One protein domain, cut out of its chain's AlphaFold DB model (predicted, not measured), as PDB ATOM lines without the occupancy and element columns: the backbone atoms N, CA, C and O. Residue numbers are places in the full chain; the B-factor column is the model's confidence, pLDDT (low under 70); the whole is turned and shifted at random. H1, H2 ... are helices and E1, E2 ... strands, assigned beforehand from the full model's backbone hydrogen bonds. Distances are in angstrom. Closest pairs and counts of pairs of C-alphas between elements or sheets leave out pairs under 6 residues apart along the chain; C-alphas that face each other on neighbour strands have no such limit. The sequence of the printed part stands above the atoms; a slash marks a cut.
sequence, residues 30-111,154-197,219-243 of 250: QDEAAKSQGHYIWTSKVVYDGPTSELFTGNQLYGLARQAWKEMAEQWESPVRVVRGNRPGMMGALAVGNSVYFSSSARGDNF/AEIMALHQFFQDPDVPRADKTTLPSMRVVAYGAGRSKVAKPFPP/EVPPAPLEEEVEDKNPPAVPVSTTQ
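Overview. This is residues 30 to 111, 154 to 197 and 219 to 243 of the 250 residues of an uncharacterized protein of Macrophomina phaseolina (strain MS6) (UniProt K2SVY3). A strongly twisted sheet of six antiparallel strands forms the middle layer, with the long helix H3 slanting over one face and the shorter helix H4 over the other. H5 lies out beyond H4, with residues 166 to 171 sticking out, while the small H6 packs on H3, and H1 lies away from the other helices. The printed part has 151 residues, with six named helices and six named strands in the order H1 E1 H2 H3 E2 E3 H4 H5 E4 E5 H6 E6, and the sheet's order is E5 E4 E2 E3 E1 E6. The class is mixed, helices and strands, with 47 residues in helices and 35 in strands. The whole is compact, with a radius of gyration of the C-alphas of 14.7 A and spans of 39 by 38 by 26 A.

Along the chain. H1, residues 32 to 36, begins at C-alpha 32 at (113.475, 185.719, 232.706). E1 is residues 42 to 48 and 20.1 A long; H2 is residues 52 to 55. H3, residues 58 to 74, is the longest helix and measures 24.6 A, from C-alpha 58 at (113.547, 155.335, 234.387). After residues 75 to 89, which hold no named element, E2 covers residues 90 to 96 over 19.6 A and E3 residues 99 to 104 over 16.5 A. H4, residues 154 to 164, is 15.0 A long, and H5, residues 170 to 175, is 8.8 A. E4, residues 179 to 185, measures 20.5 A and E5, residues 193 to 195, 6.4 A. H6 is residues 227 to 230, and E6, residues 238 to 242, is 10.8 A long and ends at C-alpha 242 at (113.397, 176.547, 243.177).

Arrangement. E5 and E6 are the edge strands of the sheet, whose strands' lines turn by 107 degrees from edge to edge. E2 and E3 form a hairpin, with N 94 and O 101 at 2.9 A, within hydrogen-bond range. Within that range too are N 44 of E1 and O 102 of E3 at 2.9 A, N 47 of E1 and O 240 of E6 at 2.9 A, and N 93 of E2 and O 182 of E4 at 3.0 A. E4 and E5 are a hairpin as well, with N 193 and O 185 at 2.9 A. H3 and H4 are on opposite faces of the sheet, which gives three layers, helices on both faces of a sheet. H3 lies over E4 and E2 at a height over the sheet of 6.7 A, slantwise to the strands at 46 degrees to E2 on the local plane; its closest C-alphas to E2 are those of Ala 65 and Ala 93, 5.3 A apart. H4 lies over E2 and E3 at a height over the sheet of 7.5 A, slantwise at 44 degrees to E3 on the local plane; the closest C-alphas of H4 and E3 are those of Ala 158 and Ser 103, 4.7 A apart. E1, H2 H3 and E2 make a split strand-helix-strand unit, two strands running the same way with helices between them in the chain and E3 between them in the sheet; its crossover is right-handed. H2 only grazes the sheet, with its residues 52 to 55; its closest C-alphas to E2 are those of Thr 52 and Ala 95, 6.1 A apart. H3 touches H6 with residues 59 to 66 alone, the closest C-alphas being those of Gly 63 and Val 229, 5.2 A apart. H4 and H5 are close but not clearly touching, with the C-alphas of Phe 163 and Lys 173 closest at 6.3 A, and they run opposite ways at a steep tilt of 46 degrees. H1, H5 and H6 are not on the sheet. In H1, H3, H4 and H5 every O i to N i+4 pair is within hydrogen-bond range; H2 and H6 are too short for such a pair.

Size, cuts and confidence. The C-alphas of Ala 171 and Lys 190 are the two farthest apart, at 41.3 A. Residues 112 to 153 and 198 to 218 are not printed; the gaps from C-alpha 111 to 154 and from C-alpha 197 to 219 are 12.0 A and 10.8 A. Of the links that are printed whole, H3 to E2 is long. The mean pLDDT of the printed part is 90.5, and residues 78 to 80 and 230 to 235 are under 70.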
ATOM      1  N   GLN A  30     109.292 180.213 233.064       94.69
ATOM      2  CA  GLN A  30     110.183 180.823 232.084       94.69
ATOM      3  C   GLN A  30     111.374 181.466 232.804       94.69
ATOM      4  O   GLN A  30     111.205 182.173 233.799       94.69
ATOM      5  N   ASP A  31     112.577 181.221 232.299       93.69
ATOM      6  CA  ASP A  31     113.786 181.900 232.734       93.69
ATOM      7  C   ASP A  31     113.796 183.337 232.190       93.69
ATOM      8  O   ASP A  31     113.990 183.576 230.995       93.69
ATOM      9  N   GLU A  32     113.546 184.303 233.076       91.75
ATOM     10  CA  GLU A  32     113.475 185.719 232.706       91.75
ATOM     11  C   GLU A  32     114.848 186.297 232.324       91.75
ATOM     12  O   GLU A  32     114.912 187.166 231.450       91.75
ATOM     13  N   ALA A  33     115.951 185.790 232.890       89.75
ATOM     14  CA  ALA A  33     117.294 186.217 232.498       89.75
ATOM     15  C   ALA A  33     117.598 185.756 231.067       89.75
ATOM     16  O   ALA A  33     117.999 186.567 230.229       89.75
ATOM     17  N   ALA A  34     117.299 184.492 230.747       89.44
ATOM     18  CA  ALA A  34     117.429 183.964 229.389       89.44
ATOM     19  C   ALA A  34     116.537 184.726 228.392       89.44
ATOM     20  O   ALA A  34     116.981 185.109 227.307       89.44
ATOM     21  N   LYS A  35     115.297 185.033 228.784       89.75
ATOM     22  CA  LYS A  35     114.348 185.811 227.977       89.75
ATOM     23  C   LYS A  35     114.823 187.226 227.688       89.75
ATOM     24  O   LYS A  35     114.674 187.679 226.554       89.75
ATOM     25  N   SER A  36     115.424 187.903 228.666       88.25
ATOM     26  CA  SER A  36     116.019 189.232 228.463       88.25
ATOM     27  C   SER A  36     117.126 189.230 227.399       88.25
ATOM     28  O   SER A  36     117.365 190.244 226.748       88.25
ATOM     29  N   GLN A  37     117.740 188.066 227.169       85.50
ATOM     30  CA  GLN A  37     118.778 187.824 226.169       85.50
ATOM     31  C   GLN A  37     118.221 187.221 224.864       85.50
ATOM     32  O   GLN A  37     118.980 186.826 223.987       85.50
ATOM     33  N   GLY A  38     116.892 187.159 224.706       87.50
ATOM     34  CA  GLY A  38     116.232 186.645 223.501       87.50
ATOM     35  C   GLY A  38     116.071 185.121 223.454       87.50
ATOM     36  O   GLY A  38     115.708 184.581 222.406       87.50
ATOM     37  N   HIS A  39     116.302 184.422 224.568       89.94
ATOM     38  CA  HIS A  39     116.154 182.973 224.666       89.94
ATOM     39  C   HIS A  39     114.865 182.569 225.386       89.94
ATOM     40  O   HIS A  39     114.439 183.178 226.360       89.94
ATOM     41  N   TYR A  40     114.234 181.493 224.930       93.50
ATOM     42  CA  TYR A  40     112.998 180.985 225.523       93.50
ATOM     43  C   TYR A  40     113.271 179.618 226.133       93.50
ATOM     44  O   TYR A  40     113.394 178.621 225.419       93.50
ATOM     45  N   ILE A  41     113.417 179.607 227.457       94.50
ATOM     46  CA  ILE A  41     113.823 178.445 228.245       94.50
ATOM     47  C   ILE A  41     112.952 178.406 229.497       94.50
ATOM     48  O   ILE A  41     112.694 179.446 230.101       94.50
ATOM     49  N   TRP A  42     112.468 177.222 229.859       96.75
ATOM     50  CA  TRP A  42     111.738 176.985 231.100       96.75
ATOM     51  C   TRP A  42     112.557 176.076 231.984       96.75
ATOM     52  O   TRP A  42     113.091 175.078 231.502       96.75
ATOM     53  N   THR A  43     112.627 176.419 233.262       97.88
ATOM     54  CA  THR A  43     113.525 175.777 234.219       97.88
ATOM     55  C   THR A  43     112.833 175.548 235.553       97.88
ATOM     56  O   THR A  43     111.995 176.355 235.962       97.88
ATOM     57  N   SER A  44     113.242 174.507 236.268       98.12
ATOM     58  CA  SER A  44     112.974 174.316 237.694       98.12
ATOM     59  C   SER A  44     113.986 173.340 238.287       98.12
ATOM     60  O   SER A  44     114.546 172.513 237.569       98.12
ATOM     61  N   LYS A  45     114.240 173.432 239.584       98.25
ATOM     62  CA  LYS A  45     114.940 172.431 240.385       98.25
ATOM     63  C   LYS A  45     113.973 171.952 241.449       98.25
ATOM     64  O   LYS A  45     113.425 172.759 242.194       98.25
ATOM     65  N   VAL A  46     113.813 170.642 241.548       97.81
ATOM     66  CA  VAL A  46     112.977 170.002 242.562       97.81
ATOM     67  C   VAL A  46     113.861 169.149 243.458       97.81
ATOM     68  O   VAL A  46     114.648 168.350 242.955       97.81
ATOM     69  N   VAL A  47     113.738 169.312 244.772       97.56
ATOM     70  CA  VAL A  47     114.472 168.535 245.779       97.56
ATOM     71  C   VAL A  47     113.513 167.570 246.463       97.56
ATOM     72  O   VAL A  47     112.399 167.952 246.816       97.56
ATOM     73  N   TYR A  48     113.951 166.333 246.676       96.56
ATOM     74  CA  TYR A  48     113.190 165.274 247.333       96.56
ATOM     75  C   TYR A  48     113.845 164.841 248.647       96.56
ATOM     76  O   TYR A  48     115.040 165.051 248.862       96.56
ATOM     77  N   ASP A  49     113.063 164.194 249.513       95.25
ATOM     78  CA  ASP A  49     113.517 163.656 250.803       95.25
ATOM     79  C   ASP A  49     114.205 162.289 250.634       95.25
ATOM     80  O   ASP A  49     113.830 161.288 251.240       95.25
ATOM     81  N   GLY A  50     115.158 162.207 249.703       95.19
ATOM     82  CA  GLY A  50     115.917 160.988 249.438       95.19
ATOM     83  C   GLY A  50     116.629 160.973 248.083       95.19
ATOM     84  O   GLY A  50     116.359 161.824 247.227       95.19
ATOM     85  N   PRO A  51     117.535 160.000 247.866       96.44
ATOM     86  CA  PRO A  51     118.263 159.865 246.613       96.44
ATOM     87  C   PRO A  51     117.321 159.549 245.452       96.44
ATOM     88  O   PRO A  51     116.587 158.561 245.454       96.44
ATOM     89  N   THR A  52     117.387 160.348 244.395       96.56
ATOM     90  CA  THR A  52     116.586 160.156 243.178       96.56
ATOM     91  C   THR A  52     116.813 158.793 242.519       96.56
ATOM     92  O   THR A  52     115.903 158.282 241.868       96.56
ATOM     93  N   SER A  53     117.993 158.182 242.692       96.00
ATOM     94  CA  SER A  53     118.303 156.811 242.256       96.00
ATOM     95  C   SER A  53     117.429 155.744 242.909       96.00
ATOM     96  O   SER A  53     117.158 154.724 242.284       96.00
ATOM     97  N   GLU A  54     116.978 155.982 244.139       95.06
ATOM     98  CA  GLU A  54     116.117 155.068 244.895       95.06
ATOM     99  C   GLU A  54     114.639 155.422 244.711       95.06
ATOM    100  O   GLU A  54     113.789 154.537 244.636       95.06
ATOM    101  N   LEU A  55     114.332 156.717 244.585       93.69
ATOM    102  CA  LEU A  55     112.959 157.212 244.466       93.69
ATOM    103  C   LEU A  55     112.338 156.976 243.084       93.69
ATOM    104  O   LEU A  55     111.119 156.818 242.985       93.69
ATOM    105  N   PHE A  56     113.145 156.989 242.016       94.31
ATOM    106  CA  PHE A  56     112.633 156.982 240.645       94.31
ATOM    107  C   PHE A  56     113.291 155.921 239.768       94.31
ATOM    108  O   PHE A  56     114.500 155.935 239.517       94.31
ATOM    109  N   THR A  57     112.452 155.065 239.192       94.50
ATOM    110  CA  THR A  57     112.779 154.269 238.002       94.50
ATOM    111  C   THR A  57     112.901 155.159 236.759       94.50
ATOM    112  O   THR A  57     112.424 156.296 236.746       94.50
ATOM    113  N   GLY A  58     113.480 154.631 235.674       94.44
ATOM    114  CA  GLY A  58     113.547 155.335 234.387       94.44
ATOM    115  C   GLY A  58     112.176 155.813 233.887       94.44
ATOM    116  O   GLY A  58     112.024 156.981 233.538       94.44
ATOM    117  N   ASN A  59     111.147 154.956 233.941       94.06
ATOM    118  CA  ASN A  59     109.793 155.333 233.517       94.06
ATOM    119  C   ASN A  59     109.200 156.454 234.384       94.06
ATOM    120  O   ASN A  59     108.556 157.353 233.852       94.06
ATOM    121  N   GLN A  60     109.426 156.437 235.703       94.06
ATOM    122  CA  GLN A  60     108.964 157.517 236.591       94.06
ATOM    123  C   GLN A  60     109.692 158.835 236.308       94.06
ATOM    124  O   GLN A  60     109.074 159.897 236.361       94.06
ATOM    125  N   LEU A  61     110.978 158.783 235.942       95.88
ATOM    126  CA  LEU A  61     111.721 159.969 235.521       95.88
ATOM    127  C   LEU A  61     111.166 160.547 234.203       95.88
ATOM    128  O   LEU A  61     111.027 161.764 234.074       95.88
ATOM    129  N   TYR A  62     110.753 159.697 233.255       96.12
ATOM    130  CA  TYR A  62     109.996 160.136 232.073       96.12
ATOM    131  C   TYR A  62     108.619 160.717 232.436       96.12
ATOM    132  O   TYR A  62     108.197 161.697 231.823       96.12
ATOM    133  N   GLY A  63     107.940 160.166 233.448       94.12
ATOM    134  CA  GLY A  63     106.693 160.710 233.995       94.12
ATOM    135  C   GLY A  63     106.863 162.136 234.530       94.12
ATOM    136  O   GLY A  63     106.083 163.025 234.184       94.12
ATOM    137  N   LEU A  64     107.943 162.381 235.278       95.62
ATOM    138  CA  LEU A  64     108.342 163.715 235.735       95.62
ATOM    139  C   LEU A  64     108.613 164.669 234.561       95.62
ATOM    140  O   LEU A  64     108.083 165.779 234.533       95.62
ATOM    141  N   ALA A  65     109.380 164.237 233.554       96.94
ATOM    142  CA  ALA A  65     109.645 165.051 232.364       96.94
ATOM    143  C   ALA A  65     108.360 165.385 231.580       96.94
ATOM    144  O   ALA A  65     108.205 166.508 231.097       96.94
ATOM    145  N   ARG A  66     107.410 164.441 231.488       95.56
ATOM    146  CA  ARG A  66     106.082 164.659 230.891       95.56
ATOM    147  C   ARG A  66     105.278 165.690 231.672       95.56
ATOM    148  O   ARG A  66     104.698 166.582 231.054       95.56
ATOM    149  N   GLN A  67     105.231 165.579 233.000       94.50
ATOM    150  CA  GLN A  67     104.551 166.561 233.843       94.50
ATOM    151  C   GLN A  67     105.157 167.955 233.640       94.50
ATOM    152  O   GLN A  67     104.428 168.899 233.341       94.50
ATOM    153  N   ALA A  68     106.485 168.070 233.698       96.19
ATOM    154  CA  ALA A  68     107.180 169.336 233.488       96.19
ATOM    155  C   ALA A  68     106.924 169.920 232.085       96.19
ATOM    156  O   ALA A  68     106.731 171.127 231.926       96.19
ATOM    157  N   TRP A  69     106.868 169.069 231.056       96.00
ATOM    158  CA  TRP A  69     106.513 169.491 229.701       96.00
ATOM    159  C   TRP A  69     105.085 170.047 229.620       96.00
ATOM    160  O   TRP A  69     104.878 171.064 228.958       96.00
ATOM    161  N   LYS A  70     104.114 169.427 230.305       93.88
ATOM    162  CA  LYS A  70     102.728 169.923 230.369       93.88
ATOM    163  C   LYS A  70     102.644 171.277 231.072       93.88
ATOM    164  O   LYS A  70     102.084 172.202 230.493       93.88
ATOM    165  N   GLU A  71     103.275 171.422 232.241       94.12
ATOM    166  CA  GLU A  71     103.316 172.697 232.976       94.12
ATOM    167  C   GLU A  71     103.946 173.825 232.137       94.12
ATOM    168  O   GLU A  71     103.477 174.964 232.152       94.12
ATOM    169  N   MET A  72     104.990 173.520 231.356       94.81
ATOM    170  CA  MET A  72     105.557 174.457 230.380       94.81
ATOM    171  C   MET A  72     104.566 174.779 229.248       94.81
ATOM    172  O   MET A  72     104.418 175.943 228.877       94.81
ATOM    173  N   ALA A  73     103.922 173.765 228.664       92.56
ATOM    174  CA  ALA A  73     103.033 173.928 227.515       92.56
ATOM    175  C   ALA A  73     101.786 174.761 227.849       92.56
ATOM    176  O   ALA A  73     101.347 175.571 227.031       92.56
ATOM    177  N   GLU A  74     101.258 174.622 229.066       91.94
ATOM    178  CA  GLU A  74     100.140 175.421 229.582       91.94
ATOM    179  C   GLU A  74     100.468 176.925 229.612       91.94
ATOM    180  O   GLU A  74      99.613 177.757 229.307       91.94
ATOM    181  N   GLN A  75     101.731 177.287 229.859       89.69
ATOM    182  CA  GLN A  75     102.179 178.685 229.892       89.69
ATOM    183  C   GLN A  75     102.285 179.343 228.508       89.69
ATOM    184  O   GLN A  75     102.369 180.574 228.419       89.69
ATOM    185  N   TRP A  76     102.285 178.568 227.415       82.19
ATOM    186  CA  TRP A  76     102.414 179.117 226.059       82.19
ATOM    187  C   TRP A  76     101.237 180.003 225.659       82.19
ATOM    188  O   TRP A  76     101.438 180.984 224.938       82.19
ATOM    189  N   GLU A  77     100.032 179.651 226.105       70.81
ATOM    190  CA  GLU A  77      98.789 180.330 225.733       70.81
ATOM    191  C   GLU A  77      98.416 181.442 226.735       70.81
ATOM    192  O   GLU A  77      97.844 182.460 226.343       70.81
ATOM    193  N   SER A  78      98.797 181.313 228.013       67.69
ATOM    194  CA  SER A  78      98.607 182.336 229.053       67.69
ATOM    195  C   SER A  78      99.453 182.007 230.295       67.69
ATOM    196  O   SER A  78      99.511 180.835 230.656       67.69
ATOM    197  N   PRO A  79     100.100 182.972 230.984       60.38
ATOM    198  CA  PRO A  79     100.078 184.427 230.779       60.38
ATOM    199  C   PRO A  79     101.172 184.971 229.840       60.38
ATOM    200  O   PRO A  79     101.158 186.153 229.511       60.38
ATOM    201  N   VAL A  80     102.127 184.143 229.402       64.12
ATOM    202  CA  VAL A  80     103.354 184.611 228.724       64.12
ATOM    203  C   VAL A  80     103.139 184.934 227.237       64.12
ATOM    204  O   VAL A  80     103.857 185.767 226.689       64.12
ATOM    205  N   ARG A  81     102.151 184.297 226.584       74.38
ATOM    206  CA  ARG A  81     101.880 184.384 225.130       74.38
ATOM    207  C   ARG A  81     103.152 184.239 224.288       74.38
ATOM    208  O   ARG A  81     103.657 185.184 223.685       74.38
ATOM    209  N   VAL A  82     103.662 183.015 224.218       80.00
ATOM    210  CA  VAL A  82     104.889 182.704 223.474       80.00
ATOM    211  C   VAL A  82     104.561 182.509 221.993       80.00
ATOM    212  O   VAL A  82     103.753 181.642 221.633       80.00
ATOM    213  N   VAL A  83     105.219 183.280 221.119       84.00
ATOM    214  CA  VAL A  83     105.132 183.112 219.658       84.00
ATOM    215  C   VAL A  83     105.456 181.664 219.300       84.00
ATOM    216  O   VAL A  83     106.423 181.102 219.802       84.00
ATOM    217  N   ARG A  84     104.668 181.050 218.409       83.94
ATOM    218  CA  ARG A  84     104.765 179.615 218.090       83.94
ATOM    219  C   ARG A  84     106.187 179.137 217.761       83.94
ATOM    220  O   ARG A  84     106.557 178.051 218.189       83.94
ATOM    221  N   GLY A  85     106.979 179.936 217.041       85.00
ATOM    222  CA  GLY A  85     108.375 179.612 216.702       85.00
ATOM    223  C   GLY A  85     109.329 179.573 217.903       85.00
ATOM    224  O   GLY A  85     110.336 178.872 217.867       85.00
ATOM    225  N   ASN A  86     108.967 180.252 218.990       89.44
ATOM    226  CA  ASN A  86     109.762 180.376 220.209       89.44
ATOM    227  C   ASN A  86     109.350 179.372 221.291       89.44
ATOM    228  O   ASN A  86     109.903 179.398 222.383       89.44
ATOM    229  N   ARG A  87     108.394 178.478 221.007       92.50
ATOM    230  CA  ARG A  87     107.955 177.432 221.936       92.50
ATOM    231  C   ARG A  87     108.974 176.280 221.940       92.50
ATOM    232  O   ARG A  87     109.222 175.679 220.881       92.50
ATOM    233  N   PRO A  88     109.604 175.959 223.084       94.12
ATOM    234  CA  PRO A  88     110.427 174.761 223.208       94.12
ATOM    235  C   PRO A  88     109.631 173.496 222.904       94.12
ATOM    236  O   PRO A  88     108.479 173.367 223.294       94.12
ATOM    237  N   GLY A  89     110.237 172.551 222.188       94.69
ATOM    238  CA  GLY A  89     109.552 171.305 221.828       94.69
ATOM    239  C   GLY A  89     109.706 170.200 222.871       94.69
ATOM    240  O   GLY A  89     108.910 169.263 222.873       94.69
ATOM    241  N   MET A  90     110.731 170.300 223.721       97.06
ATOM    242  CA  MET A  90     111.209 169.231 224.598       97.06
ATOM    243  C   MET A  90     111.425 169.743 226.023       97.06
ATOM    244  O   MET A  90     111.741 170.918 226.211       97.06
ATOM    245  N   MET A  91     111.316 168.837 226.989       98.06
ATOM    246  CA  MET A  91     111.658 169.006 228.398       98.06
ATOM    247  C   MET A  91     112.600 167.883 228.827       98.06
ATOM    248  O   MET A  91     112.329 166.712 228.556       98.06
ATOM    249  N   GLY A  92     113.699 168.247 229.473       98.25
ATOM    250  CA  GLY A  92     114.679 167.337 230.042       98.25
ATOM    251  C   GLY A  92     114.475 167.236 231.545       98.25
ATOM    252  O   GLY A  92     114.134 168.235 232.176       98.25
ATOM    253  N   ALA A  93     114.685 166.051 232.109       98.31
ATOM    254  CA  ALA A  93     114.747 165.841 233.552       98.31
ATOM    255  C   ALA A  93     116.073 165.156 233.895       98.31
ATOM    256  O   ALA A  93     116.285 164.000 233.523       98.31
ATOM    257  N   LEU A  94     116.964 165.881 234.572       98.62
ATOM    258  CA  LEU A  94     118.259 165.394 235.044       98.62
ATOM    259  C   LEU A  94     118.171 165.085 236.540       98.62
ATOM    260  O   LEU A  94     118.093 165.998 237.360       98.62
ATOM    261  N   ALA A  95     118.194 163.805 236.890       98.19
ATOM    262  CA  ALA A  95     118.203 163.321 238.263       98.19
ATOM    263  C   ALA A  95     119.641 163.153 238.773       98.19
ATOM    264  O   ALA A  95     120.446 162.452 238.150       98.19
ATOM    265  N   VAL A  96     119.948 163.777 239.912       97.88
ATOM    266  CA  VAL A  96     121.272 163.754 240.544       97.88
ATOM    267  C   VAL A  96     121.158 163.973 242.051       97.88
ATOM    268  O   VAL A  96     120.515 164.918 242.510       97.88
ATOM    269  N   GLY A  97     121.772 163.088 242.842       96.38
ATOM    270  CA  GLY A  97     121.613 163.107 244.300       96.38
ATOM    271  C   GLY A  97     120.129 163.107 244.672       96.38
ATOM    272  O   GLY A  97     119.377 162.264 244.185       96.38
ATOM    273  N   ASN A  98     119.695 164.099 245.451       97.31
ATOM    274  CA  ASN A  98     118.301 164.269 245.879       97.31
ATOM    275  C   ASN A  98     117.510 165.261 245.006       97.31
ATOM    276  O   ASN A  98     116.416 165.678 245.380       97.31
ATOM    277  N   SER A  99     118.065 165.711 243.881       98.06
ATOM    278  CA  SER A  99     117.469 166.758 243.049       98.06
ATOM    279  C   SER A  99     117.157 166.277 241.639       98.06
ATOM    280  O   SER A  99     117.876 165.459 241.066       98.06
ATOM    281  N   VAL A 100     116.097 166.834 241.059       98.38
ATOM    282  CA  VAL A 100     115.804 166.741 239.630       98.38
ATOM    283  C   VAL A 100     115.796 168.147 239.038       98.38
ATOM    284  O   VAL A 100     115.038 169.012 239.480       98.38
ATOM    285  N   TYR A 101     116.650 168.366 238.043       98.56
ATOM    286  CA  TYR A 101     116.723 169.602 237.269       98.56
ATOM    287  C   TYR A 101     115.879 169.442 236.011       98.56
ATOM    288  O   TYR A 101     116.112 168.538 235.204       98.56
ATOM    289  N   PHE A 102     114.890 170.312 235.862       98.56
ATOM    290  CA  PHE A 102     114.024 170.378 234.700       98.56
ATOM    291  C   PHE A 102     114.432 171.557 233.846       98.56
ATOM    292  O   PHE A 102     114.344 172.693 234.306       98.56
ATOM    293  N   SER A 103     114.793 171.300 232.594       98.06
ATOM    294  CA  SER A 103     115.020 172.366 231.627       98.06
ATOM    295  C   SER A 103     114.430 172.015 230.276       98.06
ATOM    296  O   SER A 103     114.601 170.906 229.765       98.06
ATOM    297  N   SER A 104     113.766 172.980 229.650       97.50
ATOM    298  CA  SER A 104     113.316 172.832 228.274       97.50
ATOM    299  C   SER A 104     114.496 172.833 227.300       97.50
ATOM    300  O   SER A 104     115.577 173.338 227.605       97.50
ATOM    301  N   SER A 105     114.270 172.348 226.077       95.69
ATOM    302  CA  SER A 105     115.144 172.703 224.951       95.69
ATOM    303  C   SER A 105     115.201 174.225 224.793       95.69
ATOM    304  O   SER A 105     114.183 174.890 225.007       95.69
ATOM    305  N   ALA A 106     116.329 174.772 224.357       93.75
ATOM    306  CA  ALA A 106     116.439 176.201 224.104       93.75
ATOM    307  C   ALA A 106     115.800 176.604 222.762       93.75
ATOM    308  O   ALA A 106     115.794 175.856 221.778       93.75
ATOM    309  N   ARG A 107     115.245 177.817 222.731       92.50
ATOM    310  CA  ARG A 107     114.763 178.521 221.534       92.50
ATOM    311  C   ARG A 107     115.304 179.948 221.533       92.50
ATOM    312  O   ARG A 107     115.620 180.477 222.595       92.50
ATOM    313  N   GLY A 108     115.362 180.559 220.354       87.00
ATOM    314  CA  GLY A 108     116.074 181.815 220.112       87.00
ATOM    315  C   GLY A 108     117.375 181.552 219.355       87.00
ATOM    316  O   GLY A 108     117.476 180.561 218.629       87.00
ATOM    317  N   ASP A 109     118.358 182.429 219.533       78.94
ATOM    318  CA  ASP A 109     119.691 182.276 218.942       78.94
ATOM    319  C   ASP A 109     120.469 181.082 219.537       78.94
ATOM    320  O   ASP A 109     120.083 180.523 220.566       78.94
ATOM    321  N   ASN A 110     121.576 180.685 218.891       76.12
ATOM    322  CA  ASN A 110     122.420 179.555 219.314       76.12
ATOM    323  C   ASN A 110     123.008 179.781 220.724       76.12
ATOM    324  O   ASN A 110     124.055 180.417 220.858       76.12
ATOM    325  N   PHE A 111     122.355 179.219 221.749       75.50
ATOM    326  CA  PHE A 111     122.646 179.452 223.170       75.50
ATOM    327  C   PHE A 111     124.121 179.222 223.543       75.50
ATOM    328  O   PHE A 111     124.751 180.095 224.133       75.50
ATOM    329  N   ALA A 154     117.282 169.500 225.394       96.56
ATOM    330  CA  ALA A 154     116.789 169.634 226.758       96.56
ATOM    331  C   ALA A 154     117.707 168.937 227.781       96.56
ATOM    332  O   ALA A 154     117.874 169.427 228.892       96.56
ATOM    333  N   GLU A 155     118.364 167.845 227.382       96.88
ATOM    334  CA  GLU A 155     119.347 167.118 228.190       96.88
ATOM    335  C   GLU A 155     120.571 167.990 228.506       96.88
ATOM    336  O   GLU A 155     121.004 168.068 229.655       96.88
ATOM    337  N   ILE A 156     121.089 168.693 227.492       94.88
ATOM    338  CA  ILE A 156     122.232 169.606 227.635       94.88
ATOM    339  C   ILE A 156     121.840 170.785 228.525       94.88
ATOM    340  O   ILE A 156     122.584 171.147 229.433       94.88
ATOM    341  N   MET A 157     120.653 171.358 228.304       95.56
ATOM    342  CA  MET A 157     120.177 172.486 229.101       95.56
ATOM    343  C   MET A 157     119.947 172.113 230.572       95.56
ATOM    344  O   MET A 157     120.280 172.905 231.449       95.56
ATOM    345  N   ALA A 158     119.440 170.910 230.860       97.38
ATOM    346  CA  ALA A 158     119.256 170.438 232.234       97.38
ATOM    347  C   ALA A 158     120.601 170.236 232.954       97.38
ATOM    348  O   ALA A 158     120.735 170.585 234.126       97.38
ATOM    349  N   LEU A 159     121.626 169.744 232.249       95.81
ATOM    350  CA  LEU A 159     122.982 169.671 232.795       95.81
ATOM    351  C   LEU A 159     123.596 171.055 233.008       95.81
ATOM    352  O   LEU A 159     124.200 171.315 234.045       95.81
ATOM    353  N   HIS A 160     123.413 171.964 232.057       93.44
ATOM    354  CA  HIS A 160     123.862 173.345 232.202       93.44
ATOM    355  C   HIS A 160     123.220 174.027 233.414       93.44
ATOM    356  O   HIS A 160     123.913 174.695 234.176       93.44
ATOM    357  N   GLN A 161     121.933 173.784 233.659       94.69
ATOM    358  CA  GLN A 161     121.245 174.251 234.860       94.69
ATOM    359  C   GLN A 161     121.890 173.714 236.152       94.69
ATOM    360  O   GLN A 161     122.096 174.489 237.081       94.69
ATOM    361  N   PHE A 162     122.265 172.429 236.210       95.62
ATOM    362  CA  PHE A 162     123.003 171.860 237.350       95.62
ATOM    363  C   PHE A 162     124.328 172.596 237.608       95.62
ATOM    364  O   PHE A 162     124.674 172.894 238.750       95.62
ATOM    365  N   PHE A 163     125.064 172.943 236.553       92.88
ATOM    366  CA  PHE A 163     126.311 173.693 236.702       92.88
ATOM    367  C   PHE A 163     126.106 175.151 237.128       92.88
ATOM    368  O   PHE A 163     126.964 175.701 237.826       92.88
ATOM    369  N   GLN A 164     124.984 175.760 236.750       90.06
ATOM    370  CA  GLN A 164     124.615 177.119 237.154       90.06
ATOM    371  C   GLN A 164     124.074 177.204 238.584       90.06
ATOM    372  O   GLN A 164     124.044 178.283 239.169       90.06
ATOM    373  N   ASP A 165     123.677 176.080 239.174       93.69
ATOM    374  CA  ASP A 165     123.126 176.062 240.520       93.69
ATOM    375  C   ASP A 165     124.188 176.452 241.571       93.69
ATOM    376  O   ASP A 165     125.208 175.758 241.700       93.69
ATOM    377  N   PRO A 166     123.995 177.550 242.330       92.06
ATOM    378  CA  PRO A 166     124.938 177.972 243.363       92.06
ATOM    379  C   PRO A 166     124.980 177.022 244.569       92.06
ATOM    380  O   PRO A 166     125.995 176.992 245.265       92.06
ATOM    381  N   ASP A 167     123.927 176.231 244.799       94.50
ATOM    382  CA  ASP A 167     123.842 175.285 245.916       94.50
ATOM    383  C   ASP A 167     124.600 173.981 245.634       94.50
ATOM    384  O   ASP A 167     124.831 173.187 246.547       94.50
ATOM    385  N   VAL A 168     124.989 173.732 244.377       93.25
ATOM    386  CA  VAL A 168     125.781 172.554 244.010       93.25
ATOM    387  C   VAL A 168     127.245 172.782 244.408       93.25
ATOM    388  O   VAL A 168     127.891 173.698 243.879       93.25
ATOM    389  N   PRO A 169     127.824 171.935 245.282       91.50
ATOM    390  CA  PRO A 169     129.221 172.044 245.673       91.50
ATOM    391  C   PRO A 169     130.168 171.984 244.472       91.50
ATOM    392  O   PRO A 169     129.996 171.194 243.545       91.50
ATOM    393  N   ARG A 170     131.255 172.765 244.518       87.88
ATOM    394  CA  ARG A 170     132.278 172.770 243.456       87.88
ATOM    395  C   ARG A 170     132.875 171.381 243.189       87.88
ATOM    396  O   ARG A 170     133.229 171.083 242.049       87.88
ATOM    397  N   ALA A 171     132.992 170.551 244.227       89.12
ATOM    398  CA  ALA A 171     133.460 169.175 244.096       89.12
ATOM    399  C   ALA A 171     132.557 168.375 243.144       89.12
ATOM    400  O   ALA A 171     133.067 167.802 242.185       89.12
ATOM    401  N   ASP A 172     131.236 168.458 243.316       89.62
ATOM    402  CA  ASP A 172     130.254 167.730 242.502       89.62
ATOM    403  C   ASP A 172     130.243 168.200 241.042       89.62
ATOM    404  O   ASP A 172     130.081 167.388 240.132       89.62
ATOM    405  N   LYS A 173     130.509 169.490 240.796       87.19
ATOM    406  CA  LYS A 173     130.704 170.029 239.436       87.19
ATOM    407  C   LYS A 173     131.975 169.485 238.769       87.19
ATOM    408  O   LYS A 173     132.040 169.386 237.552       87.19
ATOM    409  N   THR A 174     132.984 169.109 239.551       85.12
ATOM    410  CA  THR A 174     134.269 168.629 239.017       85.12
ATOM    411  C   THR A 174     134.284 167.114 238.831       85.12
ATOM    412  O   THR A 174     134.788 166.621 237.825       85.12
ATOM    413  N   THR A 175     133.768 166.361 239.803       86.06
ATOM    414  CA  THR A 175     133.823 164.892 239.790       86.06
ATOM    415  C   THR A 175     132.662 164.253 239.045       86.06
ATOM    416  O   THR A 175     132.804 163.100 238.655       86.06
ATOM    417  N   LEU A 176     131.565 164.994 238.841       87.50
ATOM    418  CA  LEU A 176     130.299 164.530 238.273       87.50
ATOM    419  C   LEU A 176     129.727 163.326 239.042       87.50
ATOM    420  O   LEU A 176     130.132 162.187 238.806       87.50
ATOM    421  N   PRO A 177     128.788 163.535 239.984       92.56
ATOM    422  CA  PRO A 177     128.079 162.422 240.614       92.56
ATOM    423  C   PRO A 177     127.331 161.563 239.582       92.56
ATOM    424  O   PRO A 177     127.164 161.948 238.427       92.56
ATOM    425  N   SER A 178     126.830 160.402 240.011       96.06
ATOM    426  CA  SER A 178     125.966 159.576 239.163       96.06
ATOM    427  C   SER A 178     124.721 160.365 238.753       96.06
ATOM    428  O   SER A 178     123.958 160.823 239.608       96.06
ATOM    429  N   MET A 179     124.513 160.504 237.446       97.94
ATOM    430  CA  MET A 179     123.437 161.294 236.854       97.94
ATOM    431  C   MET A 179     122.613 160.440 235.899       97.94
ATOM    432  O   MET A 179     123.166 159.624 235.161       97.94
ATOM    433  N   ARG A 180     121.300 160.684 235.869       98.25
ATOM    434  CA  ARG A 180     120.386 160.121 234.867       98.25
ATOM    435  C   ARG A 180     119.622 161.232 234.175       98.25
ATOM    436  O   ARG A 180     119.083 162.097 234.861       98.25
ATOM    437  N   VAL A 181     119.526 161.200 232.851       98.44
ATOM    438  CA  VAL A 181     118.771 162.201 232.085       98.44
ATOM    439  C   VAL A 181     117.793 161.552 231.120       98.44
ATOM    440  O   VAL A 181     118.099 160.557 230.470       98.44
ATOM    441  N   VAL A 182     116.603 162.140 231.013       97.81
ATOM    442  CA  VAL A 182     115.575 161.758 230.036       97.81
ATOM    443  C   VAL A 182     115.013 162.999 229.355       97.81
ATOM    444  O   VAL A 182     115.078 164.095 229.913       97.81
ATOM    445  N   ALA A 183     114.414 162.826 228.176       97.62
ATOM    446  CA  ALA A 183     113.753 163.900 227.441       97.62
ATOM    447  C   ALA A 183     112.341 163.500 226.991       97.62
ATOM    448  O   ALA A 183     112.143 162.470 226.347       97.62
ATOM    449  N   TYR A 184     111.357 164.350 227.276       96.94
ATOM    450  CA  TYR A 184     109.965 164.182 226.857       96.94
ATOM    451  C   TYR A 184     109.487 165.421 226.102       96.94
ATOM    452  O   TYR A 184     109.825 166.551 226.454       96.94
ATOM    453  N   GLY A 185     108.671 165.238 225.071       95.81
ATOM    454  CA  GLY A 185     107.985 166.355 224.433       95.81
ATOM    455  C   GLY A 185     107.519 166.037 223.028       95.81
ATOM    456  O   GLY A 185     107.575 164.896 222.584       95.81
ATOM    457  N   ALA A 186     107.035 167.054 222.323       92.44
ATOM    458  CA  ALA A 186     106.597 166.926 220.936       92.44
ATOM    459  C   ALA A 186     107.764 167.072 219.947       92.44
ATOM    460  O   ALA A 186     107.721 166.525 218.849       92.44
ATOM    461  N   GLY A 187     108.840 167.774 220.310       85.88
ATOM    462  CA  GLY A 187     109.973 167.999 219.413       85.88
ATOM    463  C   GLY A 187     109.528 168.620 218.083       85.88
ATOM    464  O   GLY A 187     108.980 169.721 218.061       85.88
ATOM    465  N   ARG A 188     109.777 167.916 216.967       77.31
ATOM    466  CA  ARG A 188     109.228 168.243 215.630       77.31
ATOM    467  C   ARG A 188     107.956 167.451 215.282       77.31
ATOM    468  O   ARG A 188     107.333 167.718 214.257       77.31
ATOM    469  N   SER A 189     107.595 166.466 216.101       77.38
ATOM    470  CA  SER A 189     106.339 165.722 216.012       77.38
ATOM    471  C   SER A 189     105.169 166.595 216.479       77.38
ATOM    472  O   SER A 189     105.348 167.584 217.186       77.38
ATOM    473  N   LYS A 190     103.946 166.227 216.087       79.00
ATOM    474  CA  LYS A 190     102.716 166.792 216.671       79.00
ATOM    475  C   LYS A 190     102.286 166.064 217.949       79.00
ATOM    476  O   LYS A 190     101.445 166.578 218.674       79.00
ATOM    477  N   VAL A 191     102.847 164.882 218.197       88.75
ATOM    478  CA  VAL A 191     102.522 164.004 219.328       88.75
ATOM    479  C   VAL A 191     103.681 164.018 220.315       88.75
ATOM    480  O   VAL A 191     104.830 163.814 219.902       88.75
ATOM    481  N   ALA A 192     103.376 164.294 221.582       92.75
ATOM    482  CA  ALA A 192     104.355 164.393 222.654       92.75
ATOM    483  C   ALA A 192     104.629 163.028 223.282       92.75
ATOM    484  O   ALA A 192     103.713 162.405 223.800       92.75
ATOM    485  N   LYS A 193     105.889 162.593 223.279       95.00
ATOM    486  CA  LYS A 193     106.290 161.249 223.707       95.00
ATOM    487  C   LYS A 193     107.685 161.250 224.344       95.00
ATOM    488  O   LYS A 193     108.379 162.270 224.274       95.00
ATOM    489  N   PRO A 194     108.129 160.126 224.931       94.75
ATOM    490  CA  PRO A 194     109.532 159.905 225.264       94.75
ATOM    491  C   PRO A 194     110.416 159.970 224.014       94.75
ATOM    492  O   PRO A 194     110.068 159.410 222.970       94.75
ATOM    493  N   PHE A 195     111.570 160.626 224.114       92.75
ATOM    494  CA  PHE A 195     112.587 160.612 223.065       92.75
ATOM    495  C   PHE A 195     113.904 160.038 223.596       92.75
ATOM    496  O   PHE A 195     114.293 160.346 224.727       92.75
ATOM    497  N   PRO A 196     114.610 159.223 222.790       92.25
ATOM    498  CA  PRO A 196     116.015 158.959 223.035       92.25
ATOM    499  C   PRO A 196     116.848 160.217 222.710       92.25
ATOM    500  O   PRO A 196     116.391 161.082 221.951       92.25
ATOM    501  N   PRO A 197     118.095 160.296 223.205       91.38
ATOM    502  CA  PRO A 197     119.045 161.334 222.835       91.38
ATOM    503  C   PRO A 197     119.185 161.431 221.317       91.38
ATOM    504  O   PRO A 197     119.235 160.412 220.618       91.38
ATOM    505  N   GLU A 219     123.885 158.525 232.538       97.44
ATOM    506  CA  GLU A 219     123.016 157.426 232.141       97.44
ATOM    507  C   GLU A 219     121.744 157.982 231.487       97.44
ATOM    508  O   GLU A 219     121.112 158.924 231.972       97.44
ATOM    509  N   VAL A 220     121.339 157.364 230.383       97.25
ATOM    510  CA  VAL A 220     120.067 157.653 229.727       97.25
ATOM    511  C   VAL A 220     119.194 156.408 229.828       97.25
ATOM    512  O   VAL A 220     119.428 155.446 229.087       97.25
ATOM    513  N   PRO A 221     118.190 156.395 230.722       96.31
ATOM    514  CA  PRO A 221     117.236 155.302 230.785       96.31
ATOM    515  C   PRO A 221     116.570 155.060 229.419       96.31
ATOM    516  O   PRO A 221     116.265 156.028 228.715       96.31
ATOM    517  N   PRO A 222     116.307 153.800 229.030       93.81
ATOM    518  CA  PRO A 222     115.611 153.501 227.784       93.81
ATOM    519  C   PRO A 222     114.261 154.219 227.709       93.81
ATOM    520  O   PRO A 222     113.506 154.231 228.681       93.81
ATOM    521  N   ALA A 223     113.952 154.798 226.547       91.62
ATOM    522  CA  ALA A 223     112.667 155.442 226.313       91.62
ATOM    523  C   ALA A 223     111.541 154.387 226.350       91.62
ATOM    524  O   ALA A 223     111.557 153.476 225.516       91.62
ATOM    525  N   PRO A 224     110.579 154.484 227.285       90.81
ATOM    526  CA  PRO A 224     109.475 153.535 227.371       90.81
ATOM    527  C   PRO A 224     108.434 153.791 226.273       90.81
ATOM    528  O   PRO A 224     108.454 154.823 225.590       90.81
ATOM    529  N   LEU A 225     107.486 152.864 226.132       86.62
ATOM    530  CA  LEU A 225     106.265 153.113 225.362       86.62
ATOM    531  C   LEU A 225     105.440 154.226 226.030       86.62
ATOM    532  O   LEU A 225     105.484 154.395 227.247       86.62
ATOM    533  N   GLU A 226     104.688 154.992 225.238       80.25
ATOM    534  CA  GLU A 226     103.936 156.161 225.726       80.25
ATOM    535  C   GLU A 226     102.947 155.799 226.846       80.25
ATOM    536  O   GLU A 226     102.904 156.475 227.873       80.25
ATOM    537  N   GLU A 227     102.245 154.674 226.696       78.56
ATOM    538  CA  GLU A 227     101.283 154.139 227.671       78.56
ATOM    539  C   GLU A 227     101.924 153.868 229.045       78.56
ATOM    540  O   GLU A 227     101.314 154.101 230.085       78.56
ATOM    541  N   GLU A 228     103.197 153.462 229.084       76.94
ATOM    542  CA  GLU A 228     103.903 153.166 230.338       76.94
ATOM    543  C   GLU A 228     104.301 154.418 231.137       76.94
ATOM    544  O   GLU A 228     104.769 154.300 232.277       76.94
ATOM    545  N   VAL A 229     104.172 155.604 230.534       75.31
ATOM    546  CA  VAL A 229     104.475 156.900 231.155       75.31
ATOM    547  C   VAL A 229     103.219 157.538 231.742       75.31
ATOM    548  O   VAL A 229     103.316 158.286 232.714       75.31
ATOM    549  N   GLU A 230     102.042 157.264 231.175       65.56
ATOM    550  CA  GLU A 230     100.793 157.904 231.604       65.56
ATOM    551  C   GLU A 230     100.348 157.475 233.007       65.56
ATOM    552  O   GLU A 230      99.845 158.317 233.752       65.56
ATOM    553  N   ASP A 231     100.635 156.229 233.391       60.41
ATOM    554  CA  ASP A 231     100.193 155.628 234.658       60.41
ATOM    555  C   ASP A 231     101.216 155.719 235.805       60.41
ATOM    556  O   ASP A 231     100.948 155.288 236.927       60.41
ATOM    557  N   LYS A 232     102.409 156.280 235.566       64.38
ATOM    558  CA  LYS A 232     103.524 156.266 236.533       64.38
ATOM    559  C   LYS A 232     103.849 157.645 237.079       64.38
ATOM    560  O   LYS A 232     104.968 158.145 236.944       64.38
ATOM    561  N   ASN A 233     102.867 158.238 237.745       63.81
ATOM    562  CA  ASN A 233     103.103 159.434 238.538       63.81
ATOM    563  C   ASN A 233     104.172 159.162 239.616       63.81
ATOM    564  O   ASN A 233     104.153 158.096 240.242       63.81
ATOM    565  N   PRO A 234     105.120 160.089 239.831       64.94
ATOM    566  CA  PRO A 234     106.147 159.930 240.848       64.94
ATOM    567  C   PRO A 234     105.476 159.830 242.229       64.94
ATOM    568  O   PRO A 234     104.701 160.712 242.595       64.94
ATOM    569  N   PRO A 235     105.755 158.774 243.011       67.12
ATOM    570  CA  PRO A 235     105.142 158.589 244.326       67.12
ATOM    571  C   PRO A 235     105.694 159.571 245.370       67.12
ATOM    572  O   PRO A 235     105.084 159.764 246.418       67.12
ATOM    573  N   ALA A 236     106.856 160.171 245.098       81.00
ATOM    574  CA  ALA A 236     107.556 161.044 246.024       81.00
ATOM    575  C   ALA A 236     107.062 162.493 245.924       81.00
ATOM    576  O   ALA A 236     106.999 163.077 244.839       81.00
ATOM    577  N   VAL A 237     106.773 163.086 247.081       87.38
ATOM    578  CA  VAL A 237     106.409 164.500 247.208       87.38
ATOM    579  C   VAL A 237     107.691 165.341 247.282       87.38
ATOM    580  O   VAL A 237     108.589 164.999 248.056       87.38
ATOM    581  N   PRO A 238     107.807 166.427 246.499       92.06
ATOM    582  CA  PRO A 238     108.900 167.382 246.637       92.06
ATOM    583  C   PRO A 238     109.012 167.977 248.044       92.06
ATOM    584  O   PRO A 238     108.009 168.362 248.643       92.06
ATOM    585  N   VAL A 239     110.242 168.130 248.532       94.50
ATOM    586  CA  VAL A 239     110.573 168.904 249.740       94.50
ATOM    587  C   VAL A 239     110.624 170.392 249.419       94.50
ATOM    588  O   VAL A 239     110.134 171.222 250.182       94.50
ATOM    589  N   SER A 240     111.229 170.744 248.286       96.12
ATOM    590  CA  SER A 240     111.318 172.126 247.836       96.12
ATOM    591  C   SER A 240     111.415 172.208 246.323       96.12
ATOM    592  O   SER A 240     111.832 171.265 245.647       96.12
ATOM    593  N   THR A 241     111.041 173.375 245.808       96.06
ATOM    594  CA  THR A 241     111.158 173.690 244.392       96.06
ATOM    595  C   THR A 241     111.690 175.102 244.226       96.06
ATOM    596  O   THR A 241     111.138 176.047 244.795       96.06
ATOM    597  N   THR A 242     112.745 175.260 243.436       96.94
ATOM    598  CA  THR A 242     113.397 176.547 243.177       96.94
ATOM    599  C   THR A 242     113.632 176.740 241.685       96.94
ATOM    600  O   THR A 242     113.703 175.788 240.914       96.94
ATOM    601  N   GLN A 243     113.732 177.993 241.248       95.38
ATOM    602  CA  GLN A 243     114.128 178.299 239.879       95.38
ATOM    603  C   GLN A 243     115.638 178.527 239.843       95.38
ATOM    604  O   GLN A 243     116.147 179.365 240.581       95.38
TER     605      GLN A 243